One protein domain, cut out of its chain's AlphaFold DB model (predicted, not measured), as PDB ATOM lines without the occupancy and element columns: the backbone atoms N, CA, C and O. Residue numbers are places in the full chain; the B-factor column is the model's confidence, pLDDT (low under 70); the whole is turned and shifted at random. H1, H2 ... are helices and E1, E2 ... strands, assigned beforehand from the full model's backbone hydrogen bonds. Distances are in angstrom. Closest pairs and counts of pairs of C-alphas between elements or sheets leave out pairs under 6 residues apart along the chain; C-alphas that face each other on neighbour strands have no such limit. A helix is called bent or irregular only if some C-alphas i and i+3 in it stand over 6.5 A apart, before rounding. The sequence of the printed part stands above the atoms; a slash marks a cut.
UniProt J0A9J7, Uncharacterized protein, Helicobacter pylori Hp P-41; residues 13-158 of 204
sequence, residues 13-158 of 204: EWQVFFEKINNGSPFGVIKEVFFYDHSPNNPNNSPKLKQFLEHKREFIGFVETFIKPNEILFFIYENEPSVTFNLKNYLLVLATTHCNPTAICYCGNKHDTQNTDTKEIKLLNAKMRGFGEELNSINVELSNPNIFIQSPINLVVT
ATOM      1  N   GLU A  13       0.618  39.455  21.027       80.38
ATOM      2  CA  GLU A  13       0.277  40.264  22.207       80.38
ATOM      3  C   GLU A  13       1.509  40.876  22.901       80.38
ATOM      4  O   GLU A  13       1.485  42.042  23.296       80.38
ATOM      5  N   TRP A  14       2.608  40.120  23.021       84.62
ATOM      6  CA  TRP A  14       3.877  40.621  23.570       84.62
ATOM      7  C   TRP A  14       4.505  41.674  22.656       84.62
ATOM      8  O   TRP A  14       5.039  42.661  23.157       84.62
ATOM      9  N   GLN A  15       4.408  41.501  21.334       83.25
ATOM     10  CA  GLN A  15       4.890  42.496  20.368       83.25
ATOM     11  C   GLN A  15       4.118  43.813  20.499       83.25
ATOM     12  O   GLN A  15       4.735  44.867  20.640       83.25
ATOM     13  N   VAL A  16       2.783  43.746  20.563       86.69
ATOM     14  CA  VAL A  16       1.925  44.922  20.790       86.69
ATOM     15  C   VAL A  16       2.261  45.597  22.119       86.69
ATOM     16  O   VAL A  16       2.369  46.819  22.187       86.69
ATOM     17  N   PHE A  17       2.472  44.819  23.183       88.06
ATOM     18  CA  PHE A  17       2.881  45.364  24.473       88.06
ATOM     19  C   PHE A  17       4.217  46.118  24.387       88.06
ATOM     20  O   PHE A  17       4.295  47.260  24.846       88.06
ATOM     21  N   PHE A  18       5.247  45.521  23.775       85.38
ATOM     22  CA  PHE A  18       6.548  46.174  23.603       85.38
ATOM     23  C   PHE A  18       6.448  47.444  22.753       85.38
ATOM     24  O   PHE A  18       7.022  48.468  23.118       85.38
ATOM     25  N   GLU A  19       5.670  47.425  21.672       85.69
ATOM     26  CA  GLU A  19       5.405  48.609  20.854       85.69
ATOM     27  C   GLU A  19       4.756  49.733  21.680       85.69
ATOM     28  O   GLU A  19       5.226  50.872  21.667       85.69
ATOM     29  N   LYS A  20       3.722  49.416  22.468       86.31
ATOM     30  CA  LYS A  20       3.023  50.393  23.317       86.31
ATOM     31  C   LYS A  20       3.958  51.045  24.332       86.31
ATOM     32  O   LYS A  20       3.937  52.271  24.464       86.31
ATOM     33  N   ILE A  21       4.778  50.262  25.037       84.12
ATOM     34  CA  ILE A  21       5.697  50.813  26.047       84.12
ATOM     35  C   ILE A  21       6.882  51.553  25.411       84.12
ATOM     36  O   ILE A  21       7.333  52.556  25.964       84.12
ATOM     37  N   ASN A  22       7.355  51.131  24.235       82.00
ATOM     38  CA  ASN A  22       8.375  51.869  23.484       82.00
ATOM     39  C   ASN A  22       7.842  53.238  23.036       82.00
ATOM     40  O   ASN A  22       8.554  54.234  23.119       82.00
ATOM     41  N   ASN A  23       6.554  53.312  22.693       81.75
ATOM     42  CA  ASN A  23       5.851  54.554  22.365       81.75
ATOM     43  C   ASN A  23       5.456  55.393  23.599       81.75
ATOM     44  O   ASN A  23       4.691  56.349  23.485       81.75
ATOM     45  N   GLY A  24       5.964  55.056  24.789       81.62
ATOM     46  CA  GLY A  24       5.757  55.840  26.006       81.62
ATOM     47  C   GLY A  24       4.473  55.518  26.770       81.62
ATOM     48  O   GLY A  24       4.136  56.246  27.700       81.62
ATOM     49  N   SER A  25       3.762  54.435  26.438       86.56
ATOM     50  CA  SER A  25       2.593  54.036  27.233       86.56
ATOM     51  C   SER A  25       3.031  53.604  28.639       86.56
ATOM     52  O   SER A  25       4.009  52.850  28.772       86.56
ATOM     53  N   PRO A  26       2.337  54.048  29.702       89.69
ATOM     54  CA  PRO A  26       2.581  53.547  31.042       89.69
ATOM     55  C   PRO A  26       2.131  52.088  31.146       89.69
ATOM     56  O   PRO A  26       1.208  51.638  30.461       89.69
ATOM     57  N   PHE A  27       2.762  51.349  32.052       91.69
ATOM     58  CA  PHE A  27       2.363  49.980  32.361       91.69
ATOM     59  C   PHE A  27       2.587  49.668  33.840       91.69
ATOM     60  O   PHE A  27       3.362  50.328  34.535       91.69
ATOM     61  N   GLY A  28       1.941  48.622  34.335       92.12
ATOM     62  CA  GLY A  28       2.261  48.039  35.628       92.12
ATOM     63  C   GLY A  28       2.219  46.522  35.603       92.12
ATOM     64  O   GLY A  28       1.746  45.910  34.650       92.12
ATOM     65  N   VAL A  29       2.756  45.918  36.659       91.56
ATOM     66  CA  VAL A  29       2.839  44.467  36.804       91.56
ATOM     67  C   VAL A  29       2.185  44.058  38.111       91.56
ATOM     68  O   VAL A  29       2.572  44.533  39.185       91.56
ATOM     69  N   ILE A  30       1.204  43.165  38.012       89.62
ATOM     70  CA  ILE A  30       0.518  42.573  39.159       89.62
ATOM     71  C   ILE A  30       0.809  41.079  39.185       89.62
ATOM     72  O   ILE A  30       0.665  40.379  38.185       89.62
ATOM     73  N   LYS A  31       1.206  40.590  40.358       86.94
ATOM     74  CA  LYS A  31       1.367  39.165  40.631       86.94
ATOM     75  C   LYS A  31       0.104  38.614  41.283       86.94
ATOM     76  O   LYS A  31      -0.314  39.114  42.327       86.94
ATOM     77  N   GLU A  32      -0.428  37.530  40.731       82.88
ATOM     78  CA  GLU A  32      -1.473  36.721  41.357       82.88
ATOM     79  C   GLU A  32      -0.909  35.341  41.730       82.88
ATOM     80  O   GLU A  32      -0.190  34.706  40.957       82.88
ATOM     81  N   VAL A  33      -1.219  34.888  42.947       77.00
ATOM     82  CA  VAL A  33      -0.886  33.547  43.441       77.00
ATOM     83  C   VAL A  33      -2.195  32.813  43.692       77.00
ATOM     84  O   VAL A  33      -3.041  33.314  44.434       77.00
ATOM     85  N   PHE A  34      -2.360  31.636  43.100       72.12
ATOM     86  CA  PHE A  34      -3.569  30.820  43.232       72.12
ATOM     87  C   PHE A  34      -3.238  29.438  43.818       72.12
ATOM     88  O   PHE A  34      -2.108  28.973  43.753       72.12
ATOM     89  N   PHE A  35      -4.207  28.791  44.470       62.34
ATOM     90  CA  PHE A  35      -3.968  27.603  45.312       62.34
ATOM     91  C   PHE A  35      -4.414  26.273  44.684       62.34
ATOM     92  O   PHE A  35      -4.428  25.250  45.366       62.34
ATOM     93  N   TYR A  36      -4.766  26.272  43.399       61.53
ATOM     94  CA  TYR A  36      -5.214  25.084  42.669       61.53
ATOM     95  C   TYR A  36      -4.396  24.906  41.392       61.53
ATOM     96  O   TYR A  36      -3.860  25.884  40.871       61.53
ATOM     97  N   ASP A  37      -4.322  23.677  40.879       51.81
ATOM     98  CA  ASP A  37      -3.705  23.400  39.582       51.81
ATOM     99  C   ASP A  37      -4.499  24.138  38.495       51.81
ATOM    100  O   ASP A  37      -5.610  23.740  38.125       51.81
ATOM    101  N   HIS A  38      -3.959  25.259  38.016       50.97
ATOM    102  CA  HIS A  38      -4.525  25.954  36.872       50.97
ATOM    103  C   HIS A  38      -4.403  25.027  35.664       50.97
ATOM    104  O   HIS A  38      -3.315  24.775  35.153       50.97
ATOM    105  N   SER A  39      -5.539  24.478  35.240       52.94
ATOM    106  CA  SER A  39      -5.649  23.827  33.945       52.94
ATOM    107  C   SER A  39      -6.032  24.913  32.942       52.94
ATOM    108  O   SER A  39      -7.155  25.419  33.040       52.94
ATOM    109  N   PRO A  40      -5.155  25.278  31.990       53.78
ATOM    110  CA  PRO A  40      -5.423  26.348  31.024       53.78
ATOM    111  C   PRO A  40      -6.665  26.086  30.154       53.78
ATOM    112  O   PRO A  40      -7.198  27.008  29.547       53.78
ATOM    113  N   ASN A  41      -7.175  24.848  30.145       51.00
ATOM    114  CA  ASN A  41      -8.338  24.428  29.365       51.00
ATOM    115  C   ASN A  41      -9.667  24.490  30.143       51.00
ATOM    116  O   ASN A  41     -10.711  24.180  29.572       51.00
ATOM    117  N   ASN A  42      -9.657  24.847  31.434       52.16
ATOM    118  CA  ASN A  42     -10.881  25.021  32.216       52.16
ATOM    119  C   ASN A  42     -11.134  26.516  32.488       52.16
ATOM    120  O   ASN A  42     -10.485  27.079  33.375       52.16
ATOM    121  N   PRO A  43     -12.097  27.161  31.802       53.00
ATOM    122  CA  PRO A  43     -12.382  28.587  31.984       53.00
ATOM    123  C   PRO A  43     -12.814  28.927  33.420       53.00
ATOM    124  O   PRO A  43     -12.554  30.028  33.899       53.00
ATOM    125  N   ASN A  44     -13.371  27.958  34.156       53.88
ATOM    126  CA  ASN A  44     -13.766  28.134  35.557       53.88
ATOM    127  C   ASN A  44     -12.574  28.200  36.532       53.88
ATOM    128  O   ASN A  44     -12.761  28.543  37.696       53.88
ATOM    129  N   ASN A  45     -11.357  27.895  36.065       57.34
ATOM    130  CA  ASN A  45     -10.123  27.933  36.854       57.34
ATOM    131  C   ASN A  45      -9.181  29.074  36.421       57.34
ATOM    132  O   ASN A  45      -7.996  29.060  36.766       57.34
ATOM    133  N   SER A  46      -9.679  30.044  35.647       63.00
ATOM    134  CA  SER A  46      -8.920  31.233  35.247       63.00
ATOM    135  C   SER A  46      -8.615  32.124  36.464       63.00
ATOM    136  O   SER A  46      -9.509  32.288  37.306       63.00
ATOM    137  N   PRO A  47      -7.399  32.703  36.583       72.75
ATOM    138  CA  PRO A  47      -7.077  33.652  37.647       72.75
ATOM    139  C   PRO A  47      -8.133  34.759  37.735       72.75
ATOM    140  O   PRO A  47      -8.653  35.220  36.713       72.75
ATOM    141  N   LYS A  48      -8.479  35.192  38.953       81.00
ATOM    142  CA  LYS A  48      -9.579  36.155  39.142       81.00
ATOM    143  C   LYS A  48      -9.270  37.477  38.454       81.00
ATOM    144  O   LYS A  48     -10.177  38.122  37.929       81.00
ATOM    145  N   LEU A  49      -7.994  37.863  38.447       84.69
ATOM    146  CA  LEU A  49      -7.546  39.072  37.782       84.69
ATOM    147  C   LEU A  49      -7.716  38.967  36.265       84.69
ATOM    148  O   LEU A  49      -8.228  39.905  35.665       84.69
ATOM    149  N   LYS A  50      -7.382  37.821  35.658       85.31
ATOM    150  CA  LYS A  50      -7.538  37.604  34.212       85.31
ATOM    151  C   LYS A  50      -8.974  37.842  33.763       85.31
ATOM    152  O   LYS A  50      -9.208  38.650  32.869       85.31
ATOM    153  N   GLN A  51      -9.930  37.203  34.440       83.56
ATOM    154  CA  GLN A  51     -11.351  37.372  34.131       83.56
ATOM    155  C   GLN A  51     -11.755  38.847  34.208       83.56
ATOM    156  O   GLN A  51     -12.435  39.349  33.323       83.56
ATOM    157  N   PHE A  52     -11.313  39.573  35.234       85.50
ATOM    158  CA  PHE A  52     -11.633  40.991  35.367       85.50
ATOM    159  C   PHE A  52     -11.014  41.851  34.253       85.50
ATOM    160  O   PHE A  52     -11.694  42.709  33.689       85.50
ATOM    161  N   LEU A  53      -9.745  41.616  33.914       87.31
ATOM    162  CA  LEU A  53      -9.035  42.358  32.870       87.31
ATOM    163  C   LEU A  53      -9.655  42.135  31.482       87.31
ATOM    164  O   LEU A  53      -9.745  43.076  30.696       87.31
ATOM    165  N   GLU A  54     -10.135  40.923  31.187       86.19
ATOM    166  CA  GLU A  54     -10.823  40.608  29.924       86.19
ATOM    167  C   GLU A  54     -12.066  41.480  29.702       86.19
ATOM    168  O   GLU A  54     -12.287  41.960  28.591       86.19
ATOM    169  N   HIS A  55     -12.817  41.791  30.763       84.62
ATOM    170  CA  HIS A  55     -13.989  42.676  30.699       84.62
ATOM    171  C   HIS A  55     -13.638  44.166  30.549       84.62
ATOM    172  O   HIS A  55     -14.538  45.002  30.473       84.62
ATOM    173  N   LYS A  56     -12.350  44.523  30.554       83.62
ATOM    174  CA  LYS A  56     -11.859  45.910  30.496       83.62
ATOM    175  C   LYS A  56     -10.950  46.179  29.296       83.62
ATOM    176  O   LYS A  56     -10.343  47.246  29.224       83.62
ATOM    177  N   ARG A  57     -10.909  45.257  28.324       80.62
ATOM    178  CA  ARG A  57     -10.068  45.336  27.112       80.62
ATOM    179  C   ARG A  57     -10.275  46.587  26.251       80.62
ATOM    180  O   ARG A  57      -9.404  46.938  25.463       80.62
ATOM    181  N   GLU A  58     -11.404  47.267  26.414       75.75
ATOM    182  CA  GLU A  58     -11.693  48.545  25.757       75.75
ATOM    183  C   GLU A  58     -10.761  49.691  26.215       75.75
ATOM    184  O   GLU A  58     -10.475  50.580  25.422       75.75
ATOM    185  N   PHE A  59     -10.230  49.651  27.447       78.31
ATOM    186  CA  PHE A  59      -9.360  50.709  27.997       78.31
ATOM    187  C   PHE A  59      -7.948  50.224  28.353       78.31
ATOM    188  O   PHE A  59      -6.998  51.007  28.351       78.31
ATOM    189  N   ILE A  60      -7.790  48.935  28.660       87.19
ATOM    190  CA  ILE A  60      -6.508  48.356  29.072       87.19
ATOM    191  C   ILE A  60      -6.142  47.153  28.212       87.19
ATOM    192  O   ILE A  60      -6.983  46.319  27.889       87.19
ATOM    193  N   GLY A  61      -4.864  47.041  27.880       89.88
ATOM    194  CA  GLY A  61      -4.287  45.815  27.353       89.88
ATOM    195  C   GLY A  61      -3.552  45.064  28.457       89.88
ATOM    196  O   GLY A  61      -3.130  45.655  29.455       89.88
ATOM    197  N   PHE A  62      -3.393  43.752  28.299       90.88
ATOM    198  CA  PHE A  62      -2.519  42.990  29.177       90.88
ATOM    199  C   PHE A  62      -1.874  41.804  28.470       90.88
ATOM    200  O   PHE A  62      -2.444  41.253  27.533       90.88
ATOM    201  N   VAL A  63      -0.702  41.410  28.961       89.69
ATOM    202  CA  VAL A  63      -0.046  40.137  28.644       89.69
ATOM    203  C   VAL A  63       0.280  39.403  29.934       89.69
ATOM    204  O   VAL A  63       0.464  40.022  30.985       89.69
ATOM    205  N   GLU A  64       0.326  38.076  29.877       87.50
ATOM    206  CA  GLU A  64       0.524  37.242  31.059       87.50
ATOM    207  C   GLU A  64       1.715  36.295  30.915       87.50
ATOM    208  O   GLU A  64       2.070  35.852  29.822       87.50
ATOM    209  N   THR A  65       2.360  35.986  32.038       83.06
ATOM    210  CA  THR A  65       3.442  35.001  32.087       83.06
ATOM    211  C   THR A  65       3.412  34.214  33.387       83.06
ATOM    212  O   THR A  65       3.174  34.762  34.466       83.06
ATOM    213  N   PHE A  66       3.666  32.913  33.292       80.00
ATOM    214  CA  PHE A  66       3.762  32.034  34.449       80.00
ATOM    215  C   PHE A  66       5.199  32.026  34.972       80.00
ATOM    216  O   PHE A  66       6.134  31.700  34.245       80.00
ATOM    217  N   ILE A  67       5.380  32.344  36.254       76.81
ATOM    218  CA  ILE A  67       6.676  32.173  36.937       76.81
ATOM    219  C   ILE A  67       6.764  30.778  37.552       76.81
ATOM    220  O   ILE A  67       7.827  30.158  37.596       76.81
ATOM    221  N   LYS A  68       5.633  30.297  38.071       74.19
ATOM    222  CA  LYS A  68       5.456  28.963  38.641       74.19
ATOM    223  C   LYS A  68       4.080  28.442  38.228       74.19
ATOM    224  O   LYS A  68       3.227  29.250  37.866       74.19
ATOM    225  N   PRO A  69       3.807  27.134  38.376       72.38
ATOM    226  CA  PRO A  69       2.486  26.572  38.082       72.38
ATOM    227  C   PRO A  69       1.324  27.273  38.802       72.38
ATOM    228  O   PRO A  69       0.191  27.208  38.343       72.38
ATOM    229  N   ASN A  70       1.610  27.940  39.924       73.44
ATOM    230  CA  ASN A  70       0.649  28.616  40.785       73.44
ATOM    231  C   ASN A  70       0.882  30.134  40.940       73.44
ATOM    232  O   ASN A  70       0.262  30.768  41.795       73.44
ATOM    233  N   GLU A  71       1.803  30.712  40.163       79.19
ATOM    234  CA  GLU A  71       2.145  32.137  40.213       79.19
ATOM    235  C   GLU A  71       2.169  32.712  38.796       79.19
ATOM    236  O   GLU A  71       3.008  32.325  37.976       79.19
ATOM    237  N   ILE A  72       1.278  33.669  38.539       82.75
ATOM    238  CA  ILE A  72       1.139  34.359  37.256       82.75
ATOM    239  C   ILE A  72       1.392  35.855  37.433       82.75
ATOM    240  O   ILE A  72       1.030  36.452  38.453       82.75
ATOM    241  N   LEU A  73       2.033  36.457  36.439       86.69
ATOM    242  CA  LEU A  73       2.227  37.896  36.333       86.69
ATOM    243  C   LEU A  73       1.408  38.437  35.180       86.69
ATOM    244  O   LEU A  73       1.487  37.913  34.073       86.69
ATOM    245  N   PHE A  74       0.705  39.528  35.450       89.69
ATOM    246  CA  PHE A  74      -0.015  40.315  34.465       89.69
ATOM    247  C   PHE A  74       0.722  41.626  34.247       89.69
ATOM    248  O   PHE A  74       0.868  42.414  35.182       89.69
ATOM    249  N   PHE A  75       1.167  41.858  33.019       91.62
ATOM    250  CA  PHE A  75       1.681  43.138  32.553       91.62
ATOM    251  C   PHE A  75       0.513  43.887  31.937       91.62
ATOM    252  O   PHE A  75      -0.014  43.466  30.915       91.62
ATOM    253  N   ILE A  76       0.076  44.958  32.586       92.50
ATOM    254  CA  ILE A  76      -1.134  45.697  32.236       92.50
ATOM    255  C   ILE A  76      -0.711  47.079  31.762       92.50
ATOM    256  O   ILE A  76       0.040  47.766  32.454       92.50
ATOM    257  N   TYR A  77      -1.194  47.482  30.598       91.44
ATOM    258  CA  TYR A  77      -0.855  48.744  29.960       91.44
ATOM    259  C   TYR A  77      -2.116  49.469  29.511       91.44
ATOM    260  O   TYR A  77      -3.188  48.880  29.349       91.44
ATOM    261  N   GLU A  78      -1.987  50.772  29.330       88.50
ATOM    262  CA  GLU A  78      -3.054  51.589  28.774       88.50
ATOM    263  C   GLU A  78      -3.136  51.351  27.262       88.50
ATOM    264  O   GLU A  78      -2.141  51.501  26.551       88.50
ATOM    265  N   ASN A  79      -4.298  50.909  26.772       80.38
ATOM    266  CA  ASN A  79      -4.443  50.606  25.350       80.38
ATOM    267  C   ASN A  79      -4.581  51.896  24.529       80.38
ATOM    268  O   ASN A  79      -3.890  52.064  23.523       80.38
ATOM    269  N   GLU A  80      -5.412  52.829  24.993       72.50
ATOM    270  CA  GLU A  80      -5.523  54.175  24.433       72.50
ATOM    271  C   GLU A  80      -5.255  55.230  25.508       72.50
ATOM    272  O   GLU A  80      -5.873  55.164  26.571       72.50
ATOM    273  N   PRO A  81      -4.360  56.202  25.252       68.12
ATOM    274  CA  PRO A  81      -4.026  57.233  26.223       68.12
ATOM    275  C   PRO A  81      -5.251  58.094  26.546       68.12
ATOM    276  O   PRO A  81      -5.836  58.733  25.671       68.12
ATOM    277  N   SER A  82      -5.617  58.149  27.822       70.25
ATOM    278  CA  SER A  82      -6.748  58.911  28.329       70.25
ATOM    279  C   SER A  82      -6.292  59.912  29.383       70.25
ATOM    280  O   SER A  82      -5.661  59.581  30.380       70.25
ATOM    281  N   VAL A  83      -6.682  61.175  29.203       71.62
ATOM    282  CA  VAL A  83      -6.361  62.257  30.152       71.62
ATOM    283  C   VAL A  83      -7.032  62.083  31.518       71.62
ATOM    284  O   VAL A  83      -6.597  62.679  32.502       71.62
ATOM    285  N   THR A  84      -8.093  61.275  31.595       79.44
ATOM    286  CA  THR A  84      -8.830  60.997  32.837       79.44
ATOM    287  C   THR A  84      -8.449  59.669  33.478       79.44
ATOM    288  O   THR A  84      -8.659  59.489  34.679       79.44
ATOM    289  N   PHE A  85      -7.931  58.720  32.697       84.75
ATOM    290  CA  PHE A  85      -7.583  57.406  33.210       84.75
ATOM    291  C   PHE A  85      -6.197  57.451  33.846       84.75
ATOM    292  O   PHE A  85      -5.212  57.854  33.240       84.75
ATOM    293  N   ASN A  86      -6.115  57.038  35.106       88.81
ATOM    294  CA  ASN A  86      -4.843  56.932  35.801       88.81
ATOM    295  C   ASN A  86      -4.530  55.457  36.035       88.81
ATOM    296  O   ASN A  86      -5.014  54.862  37.004       88.81
ATOM    297  N   LEU A  87      -3.703  54.883  35.156       90.81
ATOM    298  CA  LEU A  87      -3.328  53.474  35.234       90.81
ATOM    299  C   LEU A  87      -2.719  53.124  36.603       90.81
ATOM    300  O   LEU A  87      -3.090  52.112  37.189       90.81
ATOM    301  N   LYS A  88      -1.859  53.983  37.172       92.50
ATOM    302  CA  LYS A  88      -1.256  53.763  38.503       92.50
ATOM    303  C   LYS A  88      -2.317  53.517  39.578       92.50
ATOM    304  O   LYS A  88      -2.259  52.517  40.292       92.50
ATOM    305  N   ASN A  89      -3.276  54.433  39.699       91.69
ATOM    306  CA  ASN A  89      -4.316  54.374  40.725       91.69
ATOM    307  C   ASN A  89      -5.263  53.199  40.482       91.69
ATOM    308  O   ASN A  89      -5.625  52.498  41.426       91.69
ATOM    309  N   TYR A  90      -5.616  52.957  39.220       90.81
ATOM    310  CA  TYR A  90      -6.441  51.822  38.832       90.81
ATOM    311  C   TYR A  90      -5.801  50.493  39.248       90.81
ATOM    312  O   TYR A  90      -6.444  49.681  39.912       90.81
ATOM    313  N   LEU A  91      -4.516  50.296  38.940       91.75
ATOM    314  CA  LEU A  91      -3.789  49.077  39.293       91.75
ATOM    315  C   LEU A  91      -3.645  48.894  40.805       91.75
ATOM    316  O   LEU A  91      -3.766  47.768  41.281       91.75
ATOM    317  N   LEU A  92      -3.431  49.968  41.572       91.31
ATOM    318  CA  LEU A  92      -3.373  49.894  43.036       91.31
ATOM    319  C   LEU A  92      -4.700  49.401  43.637       91.31
ATOM    320  O   LEU A  92      -4.696  48.492  44.467       91.31
ATOM    321  N   VAL A  93      -5.834  49.947  43.183       89.94
ATOM    322  CA  VAL A  93      -7.172  49.511  43.628       89.94
ATOM    323  C   VAL A  93      -7.449  48.069  43.196       89.94
ATOM    324  O   VAL A  93      -7.941  47.250  43.979       89.94
ATOM    325  N   LEU A  94      -7.083  47.728  41.962       88.25
ATOM    326  CA  LEU A  94      -7.259  46.391  41.412       88.25
ATOM    327  C   LEU A  94      -6.481  45.343  42.213       88.25
ATOM    328  O   LEU A  94      -7.035  44.315  42.607       88.25
ATOM    329  N   ALA A  95      -5.222  45.652  42.523       85.12
ATOM    330  CA  ALA A  95      -4.339  44.819  43.322       85.12
ATOM    331  C   ALA A  95      -4.899  44.583  44.729       85.12
ATOM    332  O   ALA A  95      -4.853  43.454  45.204       85.12
ATOM    333  N   THR A  96      -5.488  45.600  45.370       82.62
ATOM    334  CA  THR A  96      -6.138  45.427  46.683       82.62
ATOM    335  C   THR A  96      -7.410  44.587  46.653       82.62
ATOM    336  O   THR A  96      -7.748  43.964  47.654       82.62
ATOM    337  N   THR A  97      -8.126  44.582  45.528       80.31
ATOM    338  CA  THR A  97      -9.461  43.973  45.437       80.31
ATOM    339  C   THR A  97      -9.396  42.511  45.001       80.31
ATOM    340  O   THR A  97     -10.119  41.668  45.530       80.31
ATOM    341  N   HIS A  98      -8.539  42.198  44.025       74.06
ATOM    342  CA  HIS A  98      -8.528  40.888  43.361       74.06
ATOM    343  C   HIS A  98      -7.330  40.025  43.722       74.06
ATOM    344  O   HIS A  98      -7.364  38.811  43.522       74.06
ATOM    345  N   CYS A  99      -6.285  40.628  44.269       72.25
ATOM    346  CA  CYS A  99      -5.083  39.924  44.651       72.25
ATOM    347  C   CYS A  99      -4.914  40.049  46.175       72.25
ATOM    348  O   CYS A  99      -5.483  40.927  46.818       72.25
ATOM    349  N   ASN A 100      -4.036  39.237  46.758       67.56
ATOM    350  CA  ASN A 100      -3.482  39.513  48.086       67.56
ATOM    351  C   ASN A 100      -2.018  39.994  47.959       67.56
ATOM    352  O   ASN A 100      -1.121  39.338  48.501       67.56
ATOM    353  N   PRO A 101      -1.699  41.040  47.163       65.44
ATOM    354  CA  PRO A 101      -0.329  41.438  46.943       65.44
ATOM    355  C   PRO A 101       0.088  42.429  48.029       65.44
ATOM    356  O   PRO A 101      -0.674  43.277  48.490       65.44
ATOM    357  N   THR A 102       1.355  42.357  48.420       72.06
ATOM    358  CA  THR A 102       1.950  43.402  49.262       72.06
ATOM    359  C   THR A 102       2.296  44.651  48.443       72.06
ATOM    360  O   THR A 102       2.300  45.749  48.990       72.06
ATOM    361  N   ALA A 103       2.559  44.496  47.142       85.88
ATOM    362  CA  ALA A 103       3.011  45.566  46.266       85.88
ATOM    363  C   ALA A 103       2.745  45.251  44.783       85.88
ATOM    364  O   ALA A 103       2.551  44.087  44.425       85.88
ATOM    365  N   ILE A 104       2.781  46.279  43.937       91.44
ATOM    366  CA  ILE A 104       2.747  46.184  42.468       91.44
ATOM    367  C   ILE A 104       3.982  46.852  41.867       91.44
ATOM    368  O   ILE A 104       4.540  47.758  42.480       91.44
ATOM    369  N   CYS A 105       4.377  46.473  40.653       92.19
ATOM    370  CA  CYS A 105       5.313  47.288  39.877       92.19
ATOM    371  C   CYS A 105       4.550  48.292  39.017       92.19
ATOM    372  O   CYS A 105       3.505  47.963  38.459       92.19
ATOM    373  N   TYR A 106       5.095  49.491  38.854       93.31
ATOM    374  CA  TYR A 106       4.546  50.510  37.972       93.31
ATOM    375  C   TYR A 106       5.658  51.281  37.272       93.31
ATOM    376  O   TYR A 106       6.590  51.767  37.913       93.31
ATOM    377  N   CYS A 107       5.524  51.436  35.962       91.12
ATOM    378  CA  CYS A 107       6.328  52.330  35.154       91.12
ATOM    379  C   CYS A 107       5.413  53.422  34.605       91.12
ATOM    380  O   CYS A 107       4.519  53.170  33.799       91.12
ATOM    381  N   GLY A 108       5.643  54.655  35.057       86.00
ATOM    382  CA  GLY A 108       4.871  55.811  34.603       86.00
ATOM    383  C   GLY A 108       5.267  56.325  33.225       86.00
ATOM    384  O   GLY A 108       4.654  57.293  32.798       86.00
ATOM    385  N   ASN A 109       6.292  55.718  32.613       71.62
ATOM    386  CA  ASN A 109       6.816  55.965  31.275       71.62
ATOM    387  C   ASN A 109       6.554  57.403  30.788       71.62
ATOM    388  O   ASN A 109       5.634  57.670  30.027       71.62
ATOM    389  N   LYS A 110       7.322  58.367  31.304       60.53
ATOM    390  CA  LYS A 110       7.310  59.723  30.745       60.53
ATOM    391  C   LYS A 110       8.235  59.721  29.536       60.53
ATOM    392  O   LYS A 110       9.233  59.004  29.530       60.53
ATOM    393  N   HIS A 111       7.887  60.477  28.498       54.69
ATOM    394  CA  HIS A 111       8.762  60.639  27.343       54.69
ATOM    395  C   HIS A 111      10.034  61.352  27.815       54.69
ATOM    396  O   HIS A 111      10.058  62.576  27.944       54.69
ATOM    397  N   ASP A 112      11.072  60.588  28.148       52.09
ATOM    398  CA  ASP A 112      12.344  61.166  28.546       52.09
ATOM    399  C   ASP A 112      12.961  61.812  27.310       52.09
ATOM    400  O   ASP A 112      13.283  61.160  26.317       52.09
ATOM    401  N   THR A 113      13.144  63.127  27.368       47.91
ATOM    402  CA  THR A 113      13.839  63.927  26.349       47.91
ATOM    403  C   THR A 113      15.306  63.515  26.151       47.91
ATOM    404  O   THR A 113      15.977  64.069  25.288       47.91
ATOM    405  N   GLN A 114      15.813  62.568  26.949       52.28
ATOM    406  CA  GLN A 114      17.211  62.123  26.995       52.28
ATOM    407  C   GLN A 114      17.501  60.852  26.174       52.28
ATOM    408  O   GLN A 114      18.653  60.435  26.135       52.28
ATOM    409  N   ASN A 115      16.515  60.262  25.482       51.59
ATOM    410  CA  ASN A 115      16.727  59.117  24.579       51.59
ATOM    411  C   ASN A 115      17.525  57.959  25.218       51.59
ATOM    412  O   ASN A 115      18.403  57.368  24.593       51.59
ATOM    413  N   THR A 116      17.273  57.678  26.495       58.16
ATOM    414  CA  THR A 116      17.828  56.505  27.162       58.16
ATOM    415  C   THR A 116      16.789  55.396  27.090       58.16
ATOM    416  O   THR A 116      15.684  55.558  27.607       58.16
ATOM    417  N   ASP A 117      17.137  54.255  26.493       68.88
ATOM    418  CA  ASP A 117      16.283  53.053  26.407       68.88
ATOM    419  C   ASP A 117      15.943  52.440  27.783       68.88
ATOM    420  O   ASP A 117      15.293  51.396  27.886       68.88
ATOM    421  N   THR A 118      16.399  53.075  28.863       76.88
ATOM    422  CA  THR A 118      16.166  52.694  30.245       76.88
ATOM    423  C   THR A 118      14.892  53.328  30.790       76.88
ATOM    424  O   THR A 118      14.643  54.522  30.645       76.88
ATOM    425  N   LYS A 119      14.082  52.518  31.470       82.50
ATOM    426  CA  LYS A 119      12.853  52.935  32.144       82.50
ATOM    427  C   LYS A 119      12.925  52.626  33.625       82.50
ATOM    428  O   LYS A 119      13.324  51.530  34.020       82.50
ATOM    429  N   GLU A 120      12.483  53.576  34.440       87.38
ATOM    430  CA  GLU A 120      12.335  53.362  35.874       87.38
ATOM    431  C   GLU A 120      11.047  52.575  36.158       87.38
ATOM    432  O   GLU A 120       9.936  52.989  35.804       87.38
ATOM    433  N   ILE A 121      11.196  51.436  36.827       89.62
ATOM    434  CA  ILE A 121      10.103  50.616  37.342       89.62
ATOM    435  C   ILE A 121      10.086  50.755  38.861       89.62
ATOM    436  O   ILE A 121      11.053  50.411  39.540       89.62
ATOM    437  N   LYS A 122       8.963  51.226  39.399       92.50
ATOM    438  CA  LYS A 122       8.755  51.462  40.832       92.50
ATOM    439  C   LYS A 122       7.959  50.328  41.451       92.50
ATOM    440  O   LYS A 122       6.950  49.912  40.892       92.50
ATOM    441  N   LEU A 123       8.371  49.863  42.624       92.50
ATOM    442  CA  LEU A 123       7.587  48.983  43.480       92.50
ATOM    443  C   LEU A 123       6.706  49.842  44.383       92.50
ATOM    444  O   LEU A 123       7.213  50.588  45.217       92.50
ATOM    445  N   LEU A 124       5.395  49.736  44.229       92.06
ATOM    446  CA  LEU A 124       4.419  50.511  44.983       92.06
ATOM    447  C   LEU A 124       3.706  49.626  45.991       92.06
ATOM    448  O   LEU A 124       3.230  48.544  45.650       92.06
ATOM    449  N   ASN A 125       3.594  50.103  47.222       89.69
ATOM    450  CA  ASN A 125       2.879  49.419  48.284       89.69
ATOM    451  C   ASN A 125       1.367  49.437  48.014       89.69
ATOM    452  O   ASN A 125       0.765  50.495  47.832       89.69
ATOM    453  N   ALA A 126       0.746  48.260  48.007       87.62
ATOM    454  CA  ALA A 126      -0.698  48.114  47.832       87.62
ATOM    455  C   ALA A 126      -1.424  47.888  49.170       87.62
ATOM    456  O   ALA A 126      -2.644  47.788  49.203       87.62
ATOM    457  N   LYS A 127      -0.717  47.803  50.303       85.19
ATOM    458  CA  LYS A 127      -1.353  47.633  51.616       85.19
ATOM    459  C   LYS A 127      -2.011  48.928  52.076       85.19
ATOM    460  O   LYS A 127      -1.514  50.016  51.818       85.19
ATOM    461  N   MET A 128      -3.074  48.787  52.870       82.25
ATOM    462  CA  MET A 128      -3.791  49.917  53.475       82.25
ATOM    463  C   MET A 128      -2.850  50.873  54.224       82.25
ATOM    464  O   MET A 128      -2.967  52.089  54.101       82.25
ATOM    465  N   ARG A 129      -1.887  50.331  54.984       83.25
ATOM    466  CA  ARG A 129      -0.807  51.134  55.569       83.25
ATOM    467  C   ARG A 129       0.259  51.388  54.501       83.25
ATOM    468  O   ARG A 129       0.943  50.446  54.097       83.25
ATOM    469  N   GLY A 130       0.413  52.653  54.122       83.25
ATOM    470  CA  GLY A 130       1.378  53.099  53.117       83.25
ATOM    471  C   GLY A 130       0.899  52.911  51.677       83.25
ATOM    472  O   GLY A 130       1.706  52.689  50.784       83.25
ATOM    473  N   PHE A 131      -0.414  52.945  51.444       89.75
ATOM    474  CA  PHE A 131      -0.999  52.746  50.121       89.75
ATOM    475  C   PHE A 131      -0.439  53.740  49.092       89.75
ATOM    476  O   PHE A 131      -0.510  54.953  49.274       89.75
ATOM    477  N   GLY A 132       0.106  53.213  47.996       88.19
ATOM    478  CA  GLY A 132       0.703  53.984  46.908       88.19
ATOM    479  C   GLY A 132       2.119  54.502  47.177       88.19
ATOM    480  O   GLY A 132       2.698  55.112  46.273       88.19
ATOM    481  N   GLU A 133       2.682  54.252  48.365       91.25
ATOM    482  CA  GLU A 133       4.063  54.611  48.695       91.25
ATOM    483  C   GLU A 133       5.053  53.802  47.857       91.25
ATOM    484  O   GLU A 133       4.869  52.608  47.606       91.25
ATOM    485  N   GLU A 134       6.120  54.465  47.428       91.94
ATOM    486  CA  GLU A 134       7.226  53.828  46.726       91.94
ATOM    487  C   GLU A 134       8.115  53.084  47.727       91.94
ATOM    488  O   GLU A 134       8.607  53.664  48.692       91.94
ATOM    489  N   LEU A 135       8.295  51.784  47.503       88.75
ATOM    490  CA  LEU A 135       9.106  50.906  48.348       88.75
ATOM    491  C   LEU A 135      10.526  50.736  47.808       88.75
ATOM    492  O   LEU A 135      11.464  50.573  48.583       88.75
ATOM    493  N   ASN A 136      10.664  50.692  46.484       89.31
ATOM    494  CA  ASN A 136      11.925  50.497  45.779       89.31
ATOM    495  C   ASN A 136      11.756  50.905  44.306       89.31
ATOM    496  O   ASN A 136      10.629  50.930  43.809       89.31
ATOM    497  N   SER A 137      12.849  51.136  43.586       88.81
ATOM    498  CA  SER A 137      12.829  51.322  42.136       88.81
ATOM    499  C   SER A 137      14.052  50.697  41.471       88.81
ATOM    500  O   SER A 137      15.084  50.467  42.103       88.81
ATOM    501  N   ILE A 138      13.912  50.356  40.192       87.75
ATOM    502  CA  ILE A 138      14.991  49.829  39.354       87.75
ATOM    503  C   ILE A 138      14.913  50.453  37.964       87.75
ATOM    504  O   ILE A 138      13.824  50.658  37.435       87.75
ATOM    505  N   ASN A 139      16.068  50.713  37.356       86.25
ATOM    506  CA  ASN A 139      16.153  51.131  35.959       86.25
ATOM    507  C   ASN A 139      16.389  49.908  35.078       86.25
ATOM    508  O   ASN A 139      17.271  49.097  35.366       86.25
ATOM    509  N   VAL A 140      15.592  49.773  34.025       82.12
ATOM    510  CA  VAL A 140      15.559  48.582  33.176       82.12
ATOM    511  C   VAL A 140      15.612  48.993  31.720       82.12
ATOM    512  O   VAL A 140      14.840  49.843  31.293       82.12
ATOM    513  N   GLU A 141      16.504  48.381  30.956       81.75
ATOM    514  CA  GLU A 141      16.606  48.599  29.516       81.75
ATOM    515  C   GLU A 141      15.498  47.836  28.771       81.75
ATOM    516  O   GLU A 141      15.326  46.631  28.976       81.75
ATOM    517  N   LEU A 142      14.739  48.528  27.913       75.31
ATOM    518  CA  LEU A 142      13.659  47.922  27.118       75.31
ATOM    519  C   LEU A 142      14.175  47.108  25.922       75.31
ATOM    520  O   LEU A 142      13.457  46.247  25.415       75.31
ATOM    521  N   SER A 143      15.417  47.351  25.491       73.06
ATOM    522  CA  SER A 143      16.046  46.720  24.320       73.06
ATOM    523  C   SER A 143      16.153  45.192  24.433       73.06
ATOM    524  O   SER A 143      16.231  44.491  23.423       73.06
ATOM    525  N   ASN A 144      16.126  44.655  25.660       76.81
ATOM    526  CA  ASN A 144      16.183  43.226  25.929       76.81
ATOM    527  C   ASN A 144      14.922  42.747  26.676       76.81
ATOM    528  O   ASN A 144      14.881  42.791  27.910       76.81
ATOM    529  N   PRO A 145      13.924  42.197  25.954       73.12
ATOM    530  CA  PRO A 145      12.684  41.661  26.519       73.12
ATOM    531  C   PRO A 145      12.870  40.701  27.697       73.12
ATOM    532  O   PRO A 145      12.104  40.734  28.657       73.12
ATOM    533  N   ASN A 146      13.908  39.859  27.668       75.88
ATOM    534  CA  ASN A 146      14.146  38.891  28.738       75.88
ATOM    535  C   ASN A 146      14.627  39.578  30.022       75.88
ATOM    536  O   ASN A 146      14.136  39.259  31.107       75.88
ATOM    537  N   ILE A 147      15.557  40.532  29.909       76.25
ATOM    538  CA  ILE A 147      16.017  41.345  31.048       76.25
ATOM    539  C   ILE A 147      14.862  42.191  31.579       76.25
ATOM    540  O   ILE A 147      14.669  42.283  32.796       76.25
ATOM    541  N   PHE A 148      14.058  42.744  30.669       81.12
ATOM    542  CA  PHE A 148      12.880  43.517  31.016       81.12
ATOM    543  C   PHE A 148      11.890  42.699  31.838       81.12
ATOM    544  O   PHE A 148      11.528  43.129  32.924       81.12
ATOM    545  N   ILE A 149      11.504  41.503  31.394       79.62
ATOM    546  CA  ILE A 149      10.534  40.664  32.112       79.62
ATOM    547  C   ILE A 149      11.107  40.176  33.452       79.62
ATOM    548  O   ILE A 149      10.393  40.145  34.457       79.62
ATOM    549  N   GLN A 150      12.398  39.828  33.514       79.25
ATOM    550  CA  GLN A 150      13.032  39.382  34.762       79.25
ATOM    551  C   GLN A 150      13.144  40.484  35.820       79.25
ATOM    552  O   GLN A 150      13.165  40.182  37.012       79.25
ATOM    553  N   SER A 151      13.198  41.750  35.419       82.94
ATOM    554  CA  SER A 151      13.403  42.871  36.338       82.94
ATOM    555  C   SER A 151      12.227  43.084  37.319       82.94
ATOM    556  O   SER A 151      12.458  43.017  38.529       82.94
ATOM    557  N   PRO A 152      10.958  43.231  36.876       79.25
ATOM    558  CA  PRO A 152       9.784  43.228  37.751       79.25
ATOM    559  C   PRO A 152       9.646  41.941  38.555       79.25
ATOM    560  O   PRO A 152       9.269  41.989  39.721       79.25
ATOM    561  N   ILE A 153       9.985  40.787  37.965       76.69
ATOM    562  CA  ILE A 153       9.982  39.511  38.688       76.69
ATOM    563  C   ILE A 153      10.921  39.598  39.880       76.69
ATOM    564  O   ILE A 153      10.508  39.316  41.000       76.69
ATOM    565  N   ASN A 154      12.159  40.029  39.661       77.56
ATOM    566  CA  ASN A 154      13.124  40.189  40.733       77.56
ATOM    567  C   ASN A 154      12.626  41.194  41.761       77.56
ATOM    568  O   ASN A 154      12.752  40.906  42.938       77.56
ATOM    569  N   LEU A 155      11.993  42.299  41.368       77.06
ATOM    570  CA  LEU A 155      11.482  43.304  42.303       77.06
ATOM    571  C   LEU A 155      10.311  42.801  43.169       77.06
ATOM    572  O   LEU A 155      10.206  43.161  44.338       77.06
ATOM    573  N   VAL A 156       9.444  41.955  42.608       69.00
ATOM    574  CA  VAL A 156       8.271  41.382  43.297       69.00
ATOM    575  C   VAL A 156       8.624  40.106  44.075       69.00
ATOM    576  O   VAL A 156       7.959  39.768  45.056       69.00
ATOM    577  N   VAL A 157       9.644  39.366  43.635       63.47
ATOM    578  CA  VAL A 157      10.096  38.103  44.241       63.47
ATOM    579  C   VAL A 157      11.224  38.323  45.247       63.47
ATOM    580  O   VAL A 157      11.319  37.541  46.196       63.47
ATOM    581  N   THR A 158      12.053  39.365  45.104       51.22
ATOM    582  CA  THR A 158      12.986  39.726  46.176       51.22
ATOM    583  C   THR A 158      12.176  40.222  47.364       51.22
ATOM    584  O   THR A 158      11.405  41.176  47.249       51.22
TER     585      THR A 158
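Overview. This is residues 13 to 158 of the 204 residues of an uncharacterized protein of Helicobacter pylori Hp P-41 (UniProt J0A9J7). A single strongly twisted sheet of six strands curls round helix H4, which packs in the hollow of one face, and H1 packs on that same face nearer the E2 and E3 edge. H2 and H3 cover the opposite face, so the domain has three layers, helices on both faces of a sheet. The link of residues 34 to 47 and the link between E4 and E5 lie at the two ends of the longest axis. The printed part has 146 residues with four named helices and six named strands, in the order H1 E1 H2 E2 E3 H3 E4 E5 E6 H4; the sheet runs E2 E3 E1 E4 E5 E6, all antiparallel, and the class is mixed, helices and strands. The whole is compact, with a radius of gyration of the C-alphas of 14.7 A, and rounded, spanning 46 by 35 by 32 A.

Along the chain. H1 is residues 13 to 22, 14.2 A long, and its C-alpha 13 is at (0.277, 40.264, 22.207). E1, residues 27 to 33, is 20.1 A long. H2, residues 48 to 54, is followed by E2, residues 60 to 68, 24.7 A long, and E3, residues 71 to 78, 23.2 A long. C-alpha 60 is at (-6.508, 48.356, 29.072). H3 is residues 87 to 98, 15.9 A long, and E4 is residues 103 to 107. E5, residues 118 to 125, is 22.6 A long, and E6, residues 134 to 141, is 20.3 A long. H4, residues 145 to 157, is 18.3 A long and ends with C-alpha 157 at (10.096, 38.103, 44.241). H4 is neither bent nor irregular, but only just: C-alphas 149 and 152 are 6.2 A apart.

Arrangement. In the sheet, E2 and E6 are the edge strands. E2 and E3 form a hairpin, with N 63 and O 75 at 2.9 A, within hydrogen-bond range. E3 and E1 have N 30 and O 74 at 2.9 A, and E1 and E4 have N 29 and O 105 at 2.8 A. E4, E5 and E6 make a meander, each strand the antiparallel neighbour of the one before; N 106 and O 122 are 2.8 A apart, and N 121 and O 138 are 2.8 A apart. E1, H2, E2 and E3, H3, E4 are split strand-helix-strand units, two strands running the same way with another strand between them, and both crossovers are right-handed. H1 is on the sheet at a height of 8.6 A, over E3, slantwise to the strands at 47 degrees to E3 on the local plane; its closest C-alphas to E2 are those of Trp 14 and Val 63, 6.4 A. H4 is on the same face, and its closest C-alphas to E6 are those of Val 140 and Phe 148, 6.1 A. H1 and H4 are only just apart, at 8.2 A. On the opposite face, H2 has a height of 8.8 A over the sheet and runs only just along the strands, at 29.7 degrees to E3 on the local plane. H3 is on the same face as H2; the closest C-alphas of H3 and E1 are those of Ile 30 and Ala 95, 6.8 A. H2 and H3 are close but not clearly touching, with Leu 49 and His 98 the closest C-alphas at 5.9 A. Every O i to N i+4 pair is within hydrogen-bond range in H1, H2 and H3, and 7 of 9 are in H4.

Size, cuts and confidence. The C-alphas farthest apart are those of Asn 42 and Gln 114, 46.8 A. The printed part has no cut. The link from E1 to H2, 14 residues, is long. The mean pLDDT of the printed part is 79.2, and 26 residues are under 70, namely residues 35 to 46, 81, 100 to 101, 110 to 117 and 156 to 158.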